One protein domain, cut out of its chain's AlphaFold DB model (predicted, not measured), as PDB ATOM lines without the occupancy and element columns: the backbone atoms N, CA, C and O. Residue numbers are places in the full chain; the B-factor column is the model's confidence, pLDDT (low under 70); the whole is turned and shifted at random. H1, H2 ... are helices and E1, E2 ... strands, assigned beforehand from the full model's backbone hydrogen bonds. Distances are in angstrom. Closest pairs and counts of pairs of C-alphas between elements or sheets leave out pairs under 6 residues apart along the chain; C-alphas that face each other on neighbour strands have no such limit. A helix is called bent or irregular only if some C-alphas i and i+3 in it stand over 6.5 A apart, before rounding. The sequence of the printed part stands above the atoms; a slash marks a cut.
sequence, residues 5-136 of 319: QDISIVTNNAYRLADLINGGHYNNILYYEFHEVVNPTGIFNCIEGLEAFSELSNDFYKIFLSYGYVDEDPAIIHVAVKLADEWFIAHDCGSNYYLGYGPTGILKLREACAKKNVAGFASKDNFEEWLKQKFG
ATOM      1  N   GLN A   5     199.680 225.959 124.218       83.88
ATOM      2  CA  GLN A   5     199.347 224.559 124.013       83.88
ATOM      3  C   GLN A   5     200.217 223.706 124.939       83.88
ATOM      4  O   GLN A   5     201.445 223.761 124.871       83.88
ATOM      5  N   ASP A   6     199.583 222.925 125.808       83.06
ATOM      6  CA  ASP A   6     200.272 221.938 126.635       83.06
ATOM      7  C   ASP A   6     200.471 220.649 125.835       83.06
ATOM      8  O   ASP A   6     199.513 219.954 125.491       83.06
ATOM      9  N   ILE A   7     201.727 220.336 125.526       79.12
ATOM     10  CA  ILE A   7     202.117 219.127 124.797       79.12
ATOM     11  C   ILE A   7     202.836 218.114 125.695       79.12
ATOM     12  O   ILE A   7     203.460 217.181 125.190       79.12
ATOM     13  N   SER A   8     202.738 218.250 127.021       76.06
ATOM     14  CA  SER A   8     203.417 217.372 127.989       76.06
ATOM     15  C   SER A   8     203.044 215.896 127.824       76.06
ATOM     16  O   SER A   8     203.843 215.012 128.116       76.06
ATOM     17  N   ILE A   9     201.842 215.610 127.315       58.94
ATOM     18  CA  ILE A   9     201.370 214.245 127.038       58.94
ATOM     19  C   ILE A   9     201.801 213.687 125.682       58.94
ATOM     20  O   ILE A   9     201.586 212.502 125.422       58.94
ATOM     21  N   VAL A  10     202.404 214.486 124.804       64.06
ATOM     22  CA  VAL A  10     202.892 213.989 123.516       64.06
ATOM     23  C   VAL A  10     204.150 213.156 123.763       64.06
ATOM     24  O   VAL A  10     205.122 213.636 124.339       64.06
ATOM     25  N   THR A  11     204.142 211.886 123.343       54.38
ATOM     26  CA  THR A  11     205.360 211.056 123.369       54.38
ATOM     27  C   THR A  11     206.431 211.745 122.528       54.38
ATOM     28  O   THR A  11     206.137 212.169 121.412       54.38
ATOM     29  N   ASN A  12     207.653 211.868 123.055       72.88
ATOM     30  CA  ASN A  12     208.740 212.616 122.420       72.88
ATOM     31  C   ASN A  12     208.428 214.122 122.238       72.88
ATOM     32  O   ASN A  12     208.791 214.710 121.223       72.88
ATOM     33  N   ASN A  13     207.758 214.758 123.208       79.88
ATOM     34  CA  ASN A  13     207.401 216.187 123.198       79.88
ATOM     35  C   ASN A  13     208.540 217.121 122.722       79.88
ATOM     36  O   ASN A  13     208.335 217.914 121.803       79.88
ATOM     37  N   ALA A  14     209.751 216.972 123.258       88.06
ATOM     38  CA  ALA A  14     210.916 217.765 122.885       88.06
ATOM     39  C   ALA A  14     211.380 217.494 121.442       88.06
ATOM     40  O   ALA A  14     211.718 218.435 120.727       88.06
ATOM     41  N   TYR A  15     211.303 216.245 120.965       85.44
ATOM     42  CA  TYR A  15     211.557 215.933 119.552       85.44
ATOM     43  C   TYR A  15     210.534 216.604 118.639       85.44
ATOM     44  O   TYR A  15     210.905 217.174 117.622       85.44
ATOM     45  N   ARG A  16     209.252 216.606 119.018       86.12
ATOM     46  CA  ARG A  16     208.215 217.277 118.231       86.12
ATOM     47  C   ARG A  16     208.461 218.781 118.137       86.12
ATOM     48  O   ARG A  16     208.279 219.356 117.069       86.12
ATOM     49  N   LEU A  17     208.882 219.420 119.229       91.56
ATOM     50  CA  LEU A  17     209.284 220.830 119.204       91.56
ATOM     51  C   LEU A  17     210.493 221.054 118.289       91.56
ATOM     52  O   LEU A  17     210.496 222.006 117.510       91.56
ATOM     53  N   ALA A  18     211.479 220.154 118.330       93.25
ATOM     54  CA  ALA A  18     212.638 220.196 117.443       93.25
ATOM     55  C   ALA A  18     212.232 220.077 115.962       93.25
ATOM     56  O   ALA A  18     212.695 220.855 115.126       93.25
ATOM     57  N   ASP A  19     211.330 219.147 115.640       89.25
ATOM     58  CA  ASP A  19     210.805 218.936 114.288       89.25
ATOM     59  C   ASP A  19     210.021 220.151 113.790       89.25
ATOM     60  O   ASP A  19     210.200 220.571 112.646       89.25
ATOM     61  N   LEU A  20     209.205 220.764 114.655       89.50
ATOM     62  CA  LEU A  20     208.495 222.001 114.333       89.50
ATOM     63  C   LEU A  20     209.480 223.127 113.999       89.50
ATOM     64  O   LEU A  20     209.332 223.767 112.960       89.50
ATOM     65  N   ILE A  21     210.508 223.338 114.825       92.25
ATOM     66  CA  ILE A  21     211.549 224.353 114.584       92.25
ATOM     67  C   ILE A  21     212.302 224.078 113.273       92.25
ATOM     68  O   ILE A  21     212.535 224.997 112.484       92.25
ATOM     69  N   ASN A  22     212.668 222.822 113.009       90.69
ATOM     70  CA  ASN A  22     213.413 222.439 111.811       90.69
ATOM     71  C   ASN A  22     212.583 222.593 110.528       90.69
ATOM     72  O   ASN A  22     213.075 223.178 109.555       90.69
ATOM     73  N   GLY A  23     211.346 222.089 110.530       81.00
ATOM     74  CA  GLY A  23     210.449 222.077 109.372       81.00
ATOM     75  C   GLY A  23     209.742 223.406 109.103       81.00
ATOM     76  O   GLY A  23     209.228 223.610 108.007       81.00
ATOM     77  N   GLY A  24     209.717 224.314 110.080       78.44
ATOM     78  CA  GLY A  24     209.075 225.616 109.958       78.44
ATOM     79  C   GLY A  24     209.999 226.744 109.489       78.44
ATOM     80  O   GLY A  24     211.221 226.732 109.685       78.44
ATOM     81  N   HIS A  25     209.369 227.770 108.916       78.75
ATOM     82  CA  HIS A  25     209.951 229.089 108.673       78.75
ATOM     83  C   HIS A  25     209.245 230.102 109.576       78.75
ATOM     84  O   HIS A  25     208.292 230.762 109.168       78.75
ATOM     85  N   TYR A  26     209.676 230.177 110.835       82.62
ATOM     86  CA  TYR A  26     209.130 231.117 111.811       82.62
ATOM     87  C   TYR A  26     210.088 232.293 111.994       82.62
ATOM     88  O   TYR A  26     211.275 232.091 112.230       82.62
ATOM     89  N   ASN A  27     209.565 233.519 111.939       74.00
ATOM     90  CA  ASN A  27     210.375 234.734 112.093       74.00
ATOM     91  C   ASN A  27     210.678 235.076 113.564       74.00
ATOM     92  O   ASN A  27     211.588 235.851 113.826       74.00
ATOM     93  N   ASN A  28     209.930 234.501 114.514       85.56
ATOM     94  CA  ASN A  28     210.052 234.752 115.951       85.56
ATOM     95  C   ASN A  28     209.979 233.428 116.718       85.56
ATOM     96  O   ASN A  28     208.885 232.951 117.026       85.56
ATOM     97  N   ILE A  29     211.139 232.835 117.006       93.94
ATOM     98  CA  ILE A  29     211.244 231.651 117.863       93.94
ATOM     99  C   ILE A  29     211.818 232.081 119.209       93.94
ATOM    100  O   ILE A  29     212.856 232.737 119.252       93.94
ATOM    101  N   LEU A  30     211.153 231.707 120.301       94.25
ATOM    102  CA  LEU A  30     211.705 231.835 121.651       94.25
ATOM    103  C   LEU A  30     211.829 230.449 122.266       94.25
ATOM    104  O   LEU A  30     210.869 229.685 122.212       94.25
ATOM    105  N   TYR A  31     212.967 230.154 122.883       95.75
ATOM    106  CA  TYR A  31     213.210 228.886 123.561       95.75
ATOM    107  C   TYR A  31     213.539 229.126 125.036       95.75
ATOM    108  O   TYR A  31     214.503 229.820 125.348       95.75
ATOM    109  N   TYR A  32     212.737 228.563 125.936       95.62
ATOM    110  CA  TYR A  32     212.973 228.569 127.376       95.62
ATOM    111  C   TYR A  32     213.127 227.138 127.885       95.62
ATOM    112  O   TYR A  32     212.316 226.273 127.542       95.62
ATOM    113  N   GLU A  33     214.122 226.926 128.738       95.00
ATOM    114  CA  GLU A  33     214.404 225.678 129.436       95.00
ATOM    115  C   GLU A  33     214.419 225.935 130.949       95.00
ATOM    116  O   GLU A  33     215.077 226.858 131.428       95.00
ATOM    117  N   PHE A  34     213.664 225.141 131.703       93.88
ATOM    118  CA  PHE A  34     213.549 225.250 133.155       93.88
ATOM    119  C   PHE A  34     214.109 223.992 133.801       93.88
ATOM    120  O   PHE A  34     213.630 222.891 133.529       93.88
ATOM    121  N   HIS A  35     215.097 224.166 134.670       93.19
ATOM    122  CA  HIS A  35     215.784 223.084 135.362       93.19
ATOM    123  C   HIS A  35     215.237 222.981 136.790       93.19
ATOM    124  O   HIS A  35     215.650 223.719 137.685       93.19
ATOM    125  N   GLU A  36     214.292 222.064 137.007       90.94
ATOM    126  CA  GLU A  36     213.777 221.752 138.343       90.94
ATOM    127  C   GLU A  36     214.769 220.828 139.056       90.94
ATOM    128  O   GLU A  36     214.766 219.613 138.846       90.94
ATOM    129  N   VAL A  37     215.636 221.428 139.875       91.19
ATOM    130  CA  VAL A  37     216.708 220.732 140.595       91.19
ATOM    131  C   VAL A  37     216.145 219.657 141.526       91.19
ATOM    132  O   VAL A  37     215.195 219.892 142.279       91.19
ATOM    133  N   VAL A  38     216.763 218.480 141.508       85.50
ATOM    134  CA  VAL A  38     216.440 217.355 142.385       85.50
ATOM    135  C   VAL A  38     217.576 217.084 143.366       85.50
ATOM    136  O   VAL A  38     218.746 217.330 143.087       85.50
ATOM    137  N   ASN A  39     217.232 216.534 144.531       89.88
ATOM    138  CA  ASN A  39     218.237 216.059 145.474       89.88
ATOM    139  C   ASN A  39     218.823 214.727 144.963       89.88
ATOM    140  O   ASN A  39     218.059 213.769 144.830       89.88
ATOM    141  N   PRO A  40     220.144 214.630 144.725       87.69
ATOM    142  CA  PRO A  40     220.775 213.401 144.240       87.69
ATOM    143  C   PRO A  40     220.764 212.258 145.268       87.69
ATOM    144  O   PRO A  40     220.971 211.099 144.912       87.69
ATOM    145  N   THR A  41     220.524 212.552 146.551       88.56
ATOM    146  CA  THR A  41     220.544 211.552 147.629       88.56
ATOM    147  C   THR A  41     219.543 210.425 147.355       88.56
ATOM    148  O   THR A  41     218.337 210.652 147.300       88.56
ATOM    149  N   GLY A  42     220.042 209.193 147.228       79.75
ATOM    150  CA  GLY A  42     219.212 208.007 146.977       79.75
ATOM    151  C   GLY A  42     218.851 207.772 145.507       79.75
ATOM    152  O   GLY A  42     218.157 206.800 145.213       79.75
ATOM    153  N   ILE A  43     219.336 208.607 144.583       79.25
ATOM    154  CA  ILE A  43     219.217 208.379 143.141       79.25
ATOM    155  C   ILE A  43     220.493 207.676 142.666       79.25
ATOM    156  O   ILE A  43     221.590 208.227 142.729       79.25
ATOM    157  N   PHE A  44     220.346 206.434 142.207       79.56
ATOM    158  CA  PHE A  44     221.464 205.630 141.720       79.56
ATOM    159  C   PHE A  44     222.115 206.280 140.493       79.56
ATOM    160  O   PHE A  44     221.422 206.598 139.525       79.56
ATOM    161  N   ASN A  45     223.437 206.443 140.542       84.31
ATOM    162  CA  ASN A  45     224.279 207.021 139.493       84.31
ATOM    163  C   ASN A  45     223.827 208.404 138.983       84.31
ATOM    164  O   ASN A  45     223.919 208.708 137.794       84.31
ATOM    165  N   CYS A  46     223.264 209.220 139.876       85.62
ATOM    166  CA  CYS A  46     222.695 210.525 139.546       85.62
ATOM    167  C   CYS A  46     223.747 211.509 139.018       85.62
ATOM    168  O   CYS A  46     223.525 212.179 138.012       85.62
ATOM    169  N   ILE A  47     224.897 211.578 139.691       91.88
ATOM    170  CA  ILE A  47     225.975 212.503 139.328       91.88
ATOM    171  C   ILE A  47     226.668 212.024 138.056       91.88
ATOM    172  O   ILE A  47     226.870 212.813 137.142       91.88
ATOM    173  N   GLU A  48     226.920 210.723 137.933       90.69
ATOM    174  CA  GLU A  48     227.493 210.125 136.727       90.69
ATOM    175  C   GLU A  48     226.577 210.322 135.508       90.69
ATOM    176  O   GLU A  48     227.045 210.575 134.400       90.69
ATOM    177  N   GLY A  49     225.256 210.222 135.701       89.88
ATOM    178  CA  GLY A  49     224.273 210.514 134.660       89.88
ATOM    179  C   GLY A  49     224.289 211.982 134.229       89.88
ATOM    180  O   GLY A  49     224.230 212.252 133.030       89.88
ATOM    181  N   LEU A  50     224.414 212.905 135.193       92.94
ATOM    182  CA  LEU A  50     224.550 214.339 134.935       92.94
ATOM    183  C   LEU A  50     225.816 214.640 134.137       92.94
ATOM    184  O   LEU A  50     225.734 215.281 133.094       92.94
ATOM    185  N   GLU A  51     226.967 214.148 134.596       92.31
ATOM    186  CA  GLU A  51     228.260 214.341 133.934       92.31
ATOM    187  C   GLU A  51     228.213 213.846 132.482       92.31
ATOM    188  O   GLU A  51     228.536 214.600 131.561       92.31
ATOM    189  N   ALA A  52     227.704 212.630 132.259       91.81
ATOM    190  CA  ALA A  52     227.571 212.061 130.921       91.81
ATOM    191  C   ALA A  52     226.648 212.890 130.008       91.81
ATOM    192  O   ALA A  52     226.924 213.045 128.816       91.81
ATOM    193  N   PHE A  53     225.541 213.425 130.531       93.06
ATOM    194  CA  PHE A  53     224.658 214.276 129.733       93.06
ATOM    195  C   PHE A  53     225.284 215.637 129.425       93.06
ATOM    196  O   PHE A  53     225.181 216.104 128.291       93.06
ATOM    197  N   SER A  54     225.951 216.249 130.402       92.44
ATOM    198  CA  SER A  54     226.642 217.528 130.238       92.44
ATOM    199  C   SER A  54     227.743 217.446 129.179       92.44
ATOM    200  O   SER A  54     227.878 218.359 128.367       92.44
ATOM    201  N   GLU A  55     228.476 216.330 129.105       91.75
ATOM    202  CA  GLU A  55     229.440 216.082 128.023       91.75
ATOM    203  C   GLU A  55     228.772 216.054 126.639       91.75
ATOM    204  O   GLU A  55     229.270 216.669 125.695       91.75
ATOM    205  N   LEU A  56     227.620 215.386 126.513       91.81
ATOM    206  CA  LEU A  56     226.867 215.294 125.255       91.81
ATOM    207  C   LEU A  56     226.215 216.620 124.840       91.81
ATOM    208  O   LEU A  56     225.948 216.836 123.655       91.81
ATOM    209  N   SER A  57     225.888 217.476 125.805       92.12
ATOM    210  CA  SER A  57     225.073 218.670 125.589       92.12
ATOM    211  C   SER A  57     225.891 219.965 125.454       92.12
ATOM    212  O   SER A  57     225.368 220.954 124.924       92.12
ATOM    213  N   ASN A  58     227.170 219.938 125.851       91.56
ATOM    214  CA  ASN A  58     228.085 221.084 125.911       91.56
ATOM    215  C   ASN A  58     228.163 221.893 124.603       91.56
ATOM    216  O   ASN A  58     228.103 223.125 124.619       91.56
ATOM    217  N   ASP A  59     228.197 221.221 123.447       91.44
ATOM    218  CA  ASP A  59     228.267 221.875 122.129       91.44
ATOM    219  C   ASP A  59     227.095 222.835 121.856       91.44
ATOM    220  O   ASP A  59     227.191 223.748 121.018       91.44
ATOM    221  N   PHE A  60     225.983 222.650 122.568       93.31
ATOM    222  CA  PHE A  60     224.786 223.465 122.434       93.31
ATOM    223  C   PHE A  60     224.674 224.582 123.472       93.31
ATOM    224  O   PHE A  60     223.806 225.436 123.312       93.31
ATOM    225  N   TYR A  61     225.540 224.663 124.487       92.56
ATOM    226  CA  TYR A  61     225.431 225.693 125.536       92.56
ATOM    227  C   TYR A  61     225.488 227.122 125.002       92.56
ATOM    228  O   TYR A  61     224.833 228.014 125.533       92.56
ATOM    229  N   LYS A  62     226.191 227.331 123.886       90.25
ATOM    230  CA  LYS A  62     226.291 228.625 123.197       90.25
ATOM    231  C   LYS A  62     224.956 229.208 122.722       90.25
ATOM    232  O   LYS A  62     224.912 230.392 122.406       90.25
ATOM    233  N   ILE A  63     223.890 228.404 122.616       93.44
ATOM    234  CA  ILE A  63     222.568 228.940 122.264       93.44
ATOM    235  C   ILE A  63     221.961 229.716 123.433       93.44
ATOM    236  O   ILE A  63     221.114 230.574 123.207       93.44
ATOM    237  N   PHE A  64     222.359 229.417 124.672       93.31
ATOM    238  CA  PHE A  64     221.782 230.032 125.856       93.31
ATOM    239  C   PHE A  64     222.431 231.377 126.157       93.31
ATOM    240  O   PHE A  64     223.652 231.497 126.241       93.31
ATOM    241  N   LEU A  65     221.592 232.384 126.391       86.38
ATOM    242  CA  LEU A  65     222.040 233.712 126.819       86.38
ATOM    243  C   LEU A  65     222.606 233.693 128.247       86.38
ATOM    244  O   LEU A  65     223.472 234.491 128.589       86.38
ATOM    245  N   SER A  66     222.145 232.749 129.065       72.62
ATOM    246  CA  SER A  66     222.637 232.426 130.406       72.62
ATOM    247  C   SER A  66     223.798 231.423 130.347       72.62
ATOM    248  O   SER A  66     223.766 230.378 131.001       72.62
ATOM    249  N   TYR A  67     224.796 231.707 129.505       60.53
ATOM    250  CA  TYR A  67     225.949 230.830 129.300       60.53
ATOM    251  C   TYR A  67     226.652 230.539 130.638       60.53
ATOM    252  O   TYR A  67     227.035 231.468 131.348       60.53
ATOM    253  N   GLY A  68     226.798 229.255 130.981       61.75
ATOM    254  CA  GLY A  68     227.430 228.792 132.224       61.75
ATOM    255  C   GLY A  68     226.485 228.276 133.316       61.75
ATOM    256  O   GLY A  68     226.985 227.747 134.295       61.75
ATOM    257  N   TYR A  69     225.159 228.369 133.143       70.44
ATOM    258  CA  TYR A  69     224.160 227.923 134.139       70.44
ATOM    259  C   TYR A  69     223.264 226.762 133.660       70.44
ATOM    260  O   TYR A  69     222.140 226.592 134.138       70.44
ATOM    261  N   VAL A  70     223.719 225.995 132.665       88.25
ATOM    262  CA  VAL A  70     222.958 224.903 132.032       88.25
ATOM    263  C   VAL A  70     223.564 223.567 132.442       88.25
ATOM    264  O   VAL A  70     224.774 223.400 132.350       88.25
ATOM    265  N   ASP A  71     222.716 222.635 132.888       90.62
ATOM    266  CA  ASP A  71     223.105 221.292 133.352       90.62
ATOM    267  C   ASP A  71     224.182 221.283 134.462       90.62
ATOM    268  O   ASP A  71     225.016 220.384 134.537       90.62
ATOM    269  N   GLU A  72     224.153 222.279 135.354       90.19
ATOM    270  CA  GLU A  72     225.022 222.319 136.546       90.19
ATOM    271  C   GLU A  72     224.569 221.349 137.643       90.19
ATOM    272  O   GLU A  72     225.387 220.808 138.383       90.19
ATOM    273  N   ASP A  73     223.255 221.157 137.758       92.31
ATOM    274  CA  ASP A  73     222.623 220.373 138.811       92.31
ATOM    275  C   ASP A  73     221.765 219.253 138.199       92.31
ATOM    276  O   ASP A  73     221.180 219.441 137.118       92.31
ATOM    277  N   PRO A  74     221.604 218.113 138.902       92.00
ATOM    278  CA  PRO A  74     220.602 217.118 138.553       92.00
ATOM    279  C   PRO A  74     219.222 217.772 138.539       92.00
ATOM    280  O   PRO A  74     218.761 218.282 139.558       92.00
ATOM    281  N   ALA A  75     218.549 217.761 137.396       91.19
ATOM    282  CA  ALA A  75     217.265 218.407 137.212       91.19
ATOM    283  C   ALA A  75     216.329 217.626 136.283       91.19
ATOM    284  O   ALA A  75     216.743 216.936 135.345       91.19
ATOM    285  N   ILE A  76     215.033 217.783 136.541       89.88
ATOM    286  CA  ILE A  76     213.982 217.503 135.562       89.88
ATOM    287  C   ILE A  76     213.856 218.741 134.675       89.88
ATOM    288  O   ILE A  76     213.751 219.860 135.182       89.88
ATOM    289  N   ILE A  77     213.869 218.543 133.359       92.12
ATOM    290  CA  ILE A  77     213.844 219.641 132.395       92.12
ATOM    291  C   ILE A  77     212.414 219.865 131.902       92.12
ATOM    292  O   ILE A  77     211.759 218.946 131.405       92.12
ATOM    293  N   HIS A  78     211.941 221.104 131.989       94.50
ATOM    294  CA  HIS A  78     210.698 221.565 131.365       94.50
ATOM    295  C   HIS A  78     211.020 222.587 130.281       94.50
ATOM    296  O   HIS A  78     212.019 223.298 130.376       94.50
ATOM    297  N   VAL A  79     210.178 222.699 129.257       96.12
ATOM    298  CA  VAL A  79     210.418 223.651 128.164       96.12
ATOM    299  C   VAL A  79     209.185 224.474 127.833       96.12
ATOM    300  O   VAL A  79     208.049 224.000 127.906       96.12
ATOM    301  N   ALA A  80     209.426 225.711 127.408       96.19
ATOM    302  CA  ALA A  80     208.430 226.555 126.766       96.19
ATOM    303  C   ALA A  80     209.011 227.141 125.476       96.19
ATOM    304  O   ALA A  80     210.031 227.830 125.493       96.19
ATOM    305  N   VAL A  81     208.348 226.884 124.353       95.81
ATOM    306  CA  VAL A  81     208.766 227.348 123.029       95.81
ATOM    307  C   VAL A  81     207.685 228.244 122.449       95.81
ATOM    308  O   VAL A  81     206.522 227.852 122.387       95.81
ATOM    309  N   LYS A  82     208.058 229.436 121.986       94.38
ATOM    310  CA  LYS A  82     207.193 230.254 121.132       94.38
ATOM    311  C   LYS A  82     207.566 230.012 119.680       94.38
ATOM    312  O   LYS A  82     208.734 230.176 119.337       94.38
ATOM    313  N   LEU A  83     206.595 229.677 118.839       91.56
ATOM    314  CA  LEU A  83     206.745 229.617 117.386       91.56
ATOM    315  C   LEU A  83     205.782 230.631 116.771       91.56
ATOM    316  O   LEU A  83     204.567 230.479 116.877       91.56
ATOM    317  N   ALA A  84     206.326 231.688 116.163       87.88
ATOM    318  CA  ALA A  84     205.552 232.844 115.713       87.88
ATOM    319  C   ALA A  84     204.726 233.450 116.863       87.88
ATOM    320  O   ALA A  84     205.302 234.078 117.755       87.88
ATOM    321  N   ASP A  85     203.408 233.255 116.865       85.44
ATOM    322  CA  ASP A  85     202.485 233.790 117.872       85.44
ATOM    323  C   ASP A  85     201.913 232.729 118.814       85.44
ATOM    324  O   ASP A  85     201.192 233.065 119.754       85.44
ATOM    325  N   GLU A  86     202.300 231.467 118.633       89.00
ATOM    326  CA  GLU A  86     201.834 230.353 119.451       89.00
ATOM    327  C   GLU A  86     202.888 229.931 120.474       89.00
ATOM    328  O   GLU A  86     204.078 229.839 120.168       89.00
ATOM    329  N   TRP A  87     202.440 229.659 121.699       92.94
ATOM    330  CA  TRP A  87     203.265 229.074 122.752       92.94
ATOM    331  C   TRP A  87     202.972 227.588 122.894       92.94
ATOM    332  O   TRP A  87     201.815 227.182 122.943       92.94
ATOM    333  N   PHE A  88     204.026 226.803 123.046       91.94
ATOM    334  CA  PHE A  88     203.988 225.388 123.372       91.94
ATOM    335  C   PHE A  88     204.737 225.184 124.679       91.94
ATOM    336  O   PHE A  88     205.841 225.708 124.840       91.94
ATOM    337  N   ILE A  89     204.155 224.430 125.605       93.25
ATOM    338  CA  ILE A  89     204.803 224.082 126.869       93.25
ATOM    339  C   ILE A  89     204.840 222.570 127.028       93.25
ATOM    340  O   ILE A  89     203.925 221.868 126.594       93.25
ATOM    341  N   ALA A  90     205.913 222.074 127.628       86.31
ATOM    342  CA  ALA A  90     206.070 220.666 127.938       86.31
ATOM    343  C   ALA A  90     206.730 220.515 129.308       86.31
ATOM    344  O   ALA A  90     207.894 220.870 129.507       86.31
ATOM    345  N   HIS A  91     205.963 219.975 130.246       86.81
ATOM    346  CA  HIS A  91     206.465 219.514 131.524       86.81
ATOM    347  C   HIS A  91     207.238 218.208 131.346       86.81
ATOM    348  O   HIS A  91     206.846 217.366 130.535       86.81
ATOM    349  N   ASP A  92     208.263 218.015 132.175       84.94
ATOM    350  CA  ASP A  92     208.923 216.725 132.387       84.94
ATOM    351  C   ASP A  92     209.407 216.099 131.067       84.94
ATOM    352  O   ASP A  92     209.027 214.998 130.673       84.94
ATOM    353  N   CYS A  93     210.246 216.841 130.341       85.25
ATOM    354  CA  CYS A  93     210.865 216.416 129.080       85.25
ATOM    355  C   CYS A  93     212.010 215.405 129.281       85.25
ATOM    356  O   CYS A  93     212.806 215.162 128.371       85.25
ATOM    357  N   GLY A  94     212.079 214.809 130.471       84.75
ATOM    358  CA  GLY A  94     213.143 213.940 130.938       84.75
ATOM    359  C   GLY A  94     214.113 214.651 131.879       84.75
ATOM    360  O   GLY A  94     213.993 215.844 132.169       84.75
ATOM    361  N   SER A  95     215.065 213.879 132.393       89.06
ATOM    362  CA  SER A  95     215.959 214.315 133.464       89.06
ATOM    363  C   SER A  95     217.411 214.140 133.061       89.06
ATOM    364  O   SER A  95     217.787 213.065 132.594       89.06
ATOM    365  N   ASN A  96     218.223 215.172 133.274       91.00
ATOM    366  CA  ASN A  96     219.629 215.190 132.861       91.00
ATOM    367  C   ASN A  96     220.534 214.240 133.666       91.00
ATOM    368  O   ASN A  96     221.696 214.111 133.328       91.00
ATOM    369  N   TYR A  97     220.013 213.547 134.682       87.00
ATOM    370  CA  TYR A  97     220.796 212.757 135.635       87.00
ATOM    371  C   TYR A  97     220.610 211.231 135.540       87.00
ATOM    372  O   TYR A  97     221.060 210.500 136.420       87.00
ATOM    373  N   TYR A  98     219.927 210.710 134.513       78.69
ATOM    374  CA  TYR A  98     219.790 209.258 134.313       78.69
ATOM    375  C   TYR A  98     220.852 208.705 133.353       78.69
ATOM    376  O   TYR A  98     221.035 209.215 132.245       78.69
ATOM    377  N   LEU A  99     221.499 207.603 133.754       62.28
ATOM    378  CA  LEU A  99     222.477 206.880 132.938       62.28
ATOM    379  C   LEU A  99     221.891 206.389 131.610       62.28
ATOM    380  O   LEU A  99     220.798 205.824 131.558       62.28
ATOM    381  N   GLY A 100     222.667 206.555 130.541       57.25
ATOM    382  CA  GLY A 100     222.320 206.104 129.200       57.25
ATOM    383  C   GLY A 100     222.670 207.166 128.175       57.25
ATOM    384  O   GLY A 100     223.629 206.971 127.448       57.25
ATOM    385  N   TYR A 101     221.920 208.272 128.133       65.25
ATOM    386  CA  TYR A 101     222.119 209.383 127.182       65.25
ATOM    387  C   TYR A 101     221.469 210.705 127.656       65.25
ATOM    388  O   TYR A 101     221.322 211.635 126.860       65.25
ATOM    389  N   GLY A 102     220.990 210.769 128.912       76.00
ATOM    390  CA  GLY A 102     220.067 211.807 129.388       76.00
ATOM    391  C   GLY A 102     218.841 212.002 128.468       76.00
ATOM    392  O   GLY A 102     218.498 211.115 127.675       76.00
ATOM    393  N   PRO A 103     218.125 213.137 128.551       88.44
ATOM    394  CA  PRO A 103     216.949 213.391 127.731       88.44
ATOM    395  C   PRO A 103     217.361 213.753 126.300       88.44
ATOM    396  O   PRO A 103     217.480 214.916 125.924       88.44
ATOM    397  N   THR A 104     217.533 212.739 125.456       89.75
ATOM    398  CA  THR A 104     217.926 212.896 124.040       89.75
ATOM    399  C   THR A 104     216.997 213.808 123.226       89.75
ATOM    400  O   THR A 104     217.442 214.457 122.279       89.75
ATOM    401  N   GLY A 105     215.723 213.925 123.614       90.62
ATOM    402  CA  GLY A 105     214.797 214.889 123.015       90.62
ATOM    403  C   GLY A 105     215.202 216.344 123.257       90.62
ATOM    404  O   GLY A 105     215.072 217.163 122.350       90.62
ATOM    405  N   ILE A 106     215.757 216.656 124.433       95.12
ATOM    406  CA  ILE A 106     216.319 217.978 124.731       95.12
ATOM    407  C   ILE A 106     217.558 218.234 123.875       95.12
ATOM    408  O   ILE A 106     217.665 219.309 123.293       95.12
ATOM    409  N   LEU A 107     218.440 217.243 123.687       94.00
ATOM    410  CA  LEU A 107     219.583 217.386 122.769       94.00
ATOM    411  C   LEU A 107     219.122 217.732 121.351       94.00
ATOM    412  O   LEU A 107     219.665 218.645 120.736       94.00
ATOM    413  N   LYS A 108     218.083 217.058 120.842       95.50
ATOM    414  CA  LYS A 108     217.514 217.367 119.521       95.50
ATOM    415  C   LYS A 108     216.868 218.740 119.445       95.50
ATOM    416  O   LYS A 108     217.005 219.410 118.422       95.50
ATOM    417  N   LEU A 109     216.207 219.177 120.509       96.44
ATOM    418  CA  LEU A 109     215.639 220.518 120.581       96.44
ATOM    419  C   LEU A 109     216.735 221.590 120.568       96.44
ATOM    420  O   LEU A 109     216.686 222.506 119.747       96.44
ATOM    421  N   ARG A 110     217.767 221.430 121.400       96.19
ATOM    422  CA  ARG A 110     218.940 222.312 121.428       96.19
ATOM    423  C   ARG A 110     219.681 222.316 120.081       96.19
ATOM    424  O   ARG A 110     220.039 223.385 119.590       96.19
ATOM    425  N   GLU A 111     219.825 221.159 119.430       96.50
ATOM    426  CA  GLU A 111     220.391 221.025 118.078       96.50
ATOM    427  C   GLU A 111     219.574 221.807 117.033       96.50
ATOM    428  O   GLU A 111     220.145 222.525 116.210       96.50
ATOM    429  N   ALA A 112     218.241 221.700 117.062       96.06
ATOM    430  CA  ALA A 112     217.354 222.440 116.162       96.06
ATOM    431  C   ALA A 112     217.469 223.958 116.373       96.06
ATOM    432  O   ALA A 112     217.602 224.712 115.405       96.06
ATOM    433  N   CYS A 113     217.492 224.401 117.635       95.44
ATOM    434  CA  CYS A 113     217.716 225.799 117.991       95.44
ATOM    435  C   CYS A 113     219.071 226.300 117.472       95.44
ATOM    436  O   CYS A 113     219.124 227.341 116.818       95.44
ATOM    437  N   ALA A 114     220.148 225.531 117.668       94.69
ATOM    438  CA  ALA A 114     221.476 225.874 117.167       94.69
ATOM    439  C   ALA A 114     221.500 226.008 115.634       94.69
ATOM    440  O   ALA A 114     222.018 226.993 115.113       94.69
ATOM    441  N   LYS A 115     220.889 225.066 114.901       94.25
ATOM    442  CA  LYS A 115     220.810 225.103 113.426       94.25
ATOM    443  C   LYS A 115     220.044 226.313 112.893       94.25
ATOM    444  O   LYS A 115     220.356 226.805 111.812       94.25
ATOM    445  N   LYS A 116     219.032 226.777 113.628       92.62
ATOM    446  CA  LYS A 116     218.179 227.914 113.250       92.62
ATOM    447  C   LYS A 116     218.622 229.238 113.888       92.62
ATOM    448  O   LYS A 116     217.918 230.230 113.726       92.62
ATOM    449  N   ASN A 117     219.771 229.270 114.575       91.88
ATOM    450  CA  ASN A 117     220.277 230.431 115.323       91.88
ATOM    451  C   ASN A 117     219.258 231.000 116.332       91.88
ATOM    452  O   ASN A 117     219.122 232.212 116.487       91.88
ATOM    453  N   VAL A 118     218.523 230.119 117.009       93.50
ATOM    454  CA  VAL A 118     217.554 230.481 118.050       93.50
ATOM    455  C   VAL A 118     218.274 230.603 119.387       93.50
ATOM    456  O   VAL A 118     218.912 229.652 119.836       93.50
ATOM    457  N   ALA A 119     218.126 231.754 120.042       92.38
ATOM    458  CA  ALA A 119     218.622 231.962 121.396       92.38
ATOM    459  C   ALA A 119     217.719 231.272 122.434       92.38
ATOM    460  O   ALA A 119     216.489 231.382 122.385       92.38
ATOM    461  N   GLY A 120     218.347 230.575 123.375       92.69
ATOM    462  CA  GLY A 120     217.722 229.921 124.516       92.69
ATOM    463  C   GLY A 120     217.849 230.734 125.804       92.69
ATOM    464  O   GLY A 120     218.809 231.480 126.009       92.69
ATOM    465  N   PHE A 121     216.898 230.537 126.707       93.44
ATOM    466  CA  PHE A 121     216.936 231.030 128.080       93.44
ATOM    467  C   PHE A 121     216.856 229.834 129.020       93.44
ATOM    468  O   PHE A 121     215.851 229.128 128.998       93.44
ATOM    469  N   ALA A 122     217.886 229.610 129.833       92.38
ATOM    470  CA  ALA A 122     217.828 228.611 130.891       92.38
ATOM    471  C   ALA A 122     217.496 229.295 132.220       92.38
ATOM    472  O   ALA A 122     218.014 230.376 132.507       92.38
ATOM    473  N   SER A 123     216.627 228.684 133.018       89.75
ATOM    474  CA  SER A 123     216.264 229.187 134.341       89.75
ATOM    475  C   SER A 123     216.116 228.052 135.355       89.75
ATOM    476  O   SER A 123     215.713 226.944 135.008       89.75
ATOM    477  N   LYS A 124     216.417 228.348 136.624       88.81
ATOM    478  CA  LYS A 124     216.098 227.498 137.786       88.81
ATOM    479  C   LYS A 124     214.784 227.924 138.464       88.81
ATOM    480  O   LYS A 124     214.424 227.383 139.508       88.81
ATOM    481  N   ASP A 125     214.077 228.902 137.895       88.62
ATOM    482  CA  ASP A 125     212.783 229.361 138.397       88.62
ATOM    483  C   ASP A 125     211.754 228.229 138.377       88.62
ATOM    484  O   ASP A 125     211.767 227.344 137.515       88.62
ATOM    485  N   ASN A 126     210.796 228.293 139.300       89.50
ATOM    486  CA  ASN A 126     209.686 227.359 139.307       89.50
ATOM    487  C   ASN A 126     208.842 227.530 138.032       89.50
ATOM    488  O   ASN A 126     208.256 228.588 137.790       89.50
ATOM    489  N   PHE A 127     208.759 226.468 137.229       90.50
ATOM    490  CA  PHE A 127     208.102 226.526 135.928       90.50
ATOM    491  C   PHE A 127     206.614 226.903 136.027       90.50
ATOM    492  O   PHE A 127     206.137 227.732 135.257       90.50
ATOM    493  N   GLU A 128     205.892 226.378 137.020       85.69
ATOM    494  CA  GLU A 128     204.472 226.697 137.242       85.69
ATOM    495  C   GLU A 128     204.268 228.162 137.637       85.69
ATOM    496  O   GLU A 128     203.334 228.825 137.175       85.69
ATOM    497  N   GLU A 129     205.150 228.697 138.483       86.69
ATOM    498  CA  GLU A 129     205.109 230.111 138.850       86.69
ATOM    499  C   GLU A 129     205.403 231.004 137.647       86.69
ATOM    500  O   GLU A 129     204.708 232.005 137.453       86.69
ATOM    501  N   TRP A 130     206.360 230.624 136.797       92.19
ATOM    502  CA  TRP A 130     206.645 231.341 135.557       92.19
ATOM    503  C   TRP A 130     205.459 231.311 134.590       92.19
ATOM    504  O   TRP A 130     205.081 232.358 134.055       92.19
ATOM    505  N   LEU A 131     204.814 230.152 134.407       90.19
ATOM    506  CA  LEU A 131     203.597 230.034 133.596       90.19
ATOM    507  C   LEU A 131     202.507 230.968 134.127       90.19
ATOM    508  O   LEU A 131     201.909 231.728 133.363       90.19
ATOM    509  N   LYS A 132     202.312 230.982 135.449       86.25
ATOM    510  CA  LYS A 132     201.357 231.860 136.129       86.25
ATOM    511  C   LYS A 132     201.676 233.346 135.957       86.25
ATOM    512  O   LYS A 132     200.764 234.158 135.812       86.25
ATOM    513  N   GLN A 133     202.946 233.732 135.995       89.00
ATOM    514  CA  GLN A 133     203.348 235.123 135.782       89.00
ATOM    515  C   GLN A 133     203.174 235.540 134.317       89.00
ATOM    516  O   GLN A 133     202.687 236.636 134.041       89.00
ATOM    517  N   LYS A 134     203.533 234.663 133.374       89.00
ATOM    518  CA  LYS A 134     203.558 234.973 131.940       89.00
ATOM    519  C   LYS A 134     202.190 234.919 131.272       89.00
ATOM    520  O   LYS A 134     201.865 235.784 130.459       89.00
ATOM    521  N   PHE A 135     201.398 233.905 131.599       87.62
ATOM    522  CA  PHE A 135     200.086 233.660 130.997       87.62
ATOM    523  C   PHE A 135     198.931 234.077 131.922       87.62
ATOM    524  O   PHE A 135     197.768 234.056 131.519       87.62
ATOM    525  N   GLY A 136     199.256 234.535 133.134       80.12
ATOM    526  CA  GLY A 136     198.298 234.816 134.196       80.12
ATOM    527  C   GLY A 136     198.038 233.582 135.060       80.12
ATOM    528  O   GLY A 136     198.403 232.461 134.713       80.12
TER     529      GLY A 136
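This is residues 5 to 136 of the 319 residues of an uncharacterized protein of Crocinitomicaceae bacterium (UniProt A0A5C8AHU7). A four-stranded sheet has two helices, H1 and H3, side by side over one face and a single helix, H4, over the opposite face. H2, kinked and the longest helix, packs on H3 with its residues 56 to 63 and only grazes the sheet. The 132 printed residues hold four named helices and four named strands in the order H1 E1 H2 E2 E3 H3 E4 H4, a mixed class of helices and strands. The mixed sheet runs E3 E2 E1 E4, with E1 and E4 parallel and the other neighbours antiparallel. The whole is compact, with a radius of gyration of the C-alphas of 14.0 A and spans of 42 by 32 by 28 A.

Residues 5 to 6 pair, parallel, with residues 88 to 89 of E3 (residues 86 to 90). H1 (residues 13 to 23) is on the sheet at a height of 9.9 A. E1 (residues 29 to 37) is an inner strand. H2 (residues 46 to 63) is irregular, with C-alphas 56 and 59 7.4 A apart, and has a kink of 61 degrees near residue 57. E2 (residues 75 to 83) is antiparallel to E1, with N 32 and O 80 2.8 A apart, and forms a hairpin with E3, where N 81 and O 88 are 2.8 A apart. H3 (residues 104 to 115) is on the same face as H1, at a height of 10.1 A. H3 touches H1 at a shallow tilt of 23 degrees, the same way, with Ala 18 and Leu 109 the closest C-alphas at 4.4 A. H2 touches H3 with residues 56 to 63 alone, the closest C-alphas being those of Phe 60 and Arg 110, 6.0 A apart. E4 (residues 120 to 123) is parallel to E1, with N 33 and O 121 2.8 A apart. E3, H3 and E4 form a split strand-helix-strand unit, two parallel strands with E2 and E1 between them, and its crossover is right-handed. H4 (residues 127 to 135) is on the opposite face from H1, at a height of 9.8 A, and runs along the strands, at 6 degrees to E1 on the local plane. Every O i to N i+4 pair is within hydrogen-bond range in H1, H3 and H4, and 9 of 14 are in H2.

H1 begins at C-alpha 13, (207.401, 216.187, 123.198). E1 measures 25.8 A from first to last C-alpha, H2 25.3 A and E2 25.1 A. H4 ends at C-alpha 135, (200.086, 233.660, 130.997).

The C-alphas farthest apart are those of Asn 27 and Gly 42, at 44.8 A. The printed part has no cut, and the links H2 to E2 and E3 to H3 are long. The mean pLDDT of the printed part is 87.3, and residues 9 to 11, 67 to 68 and 99 to 101 are under 70.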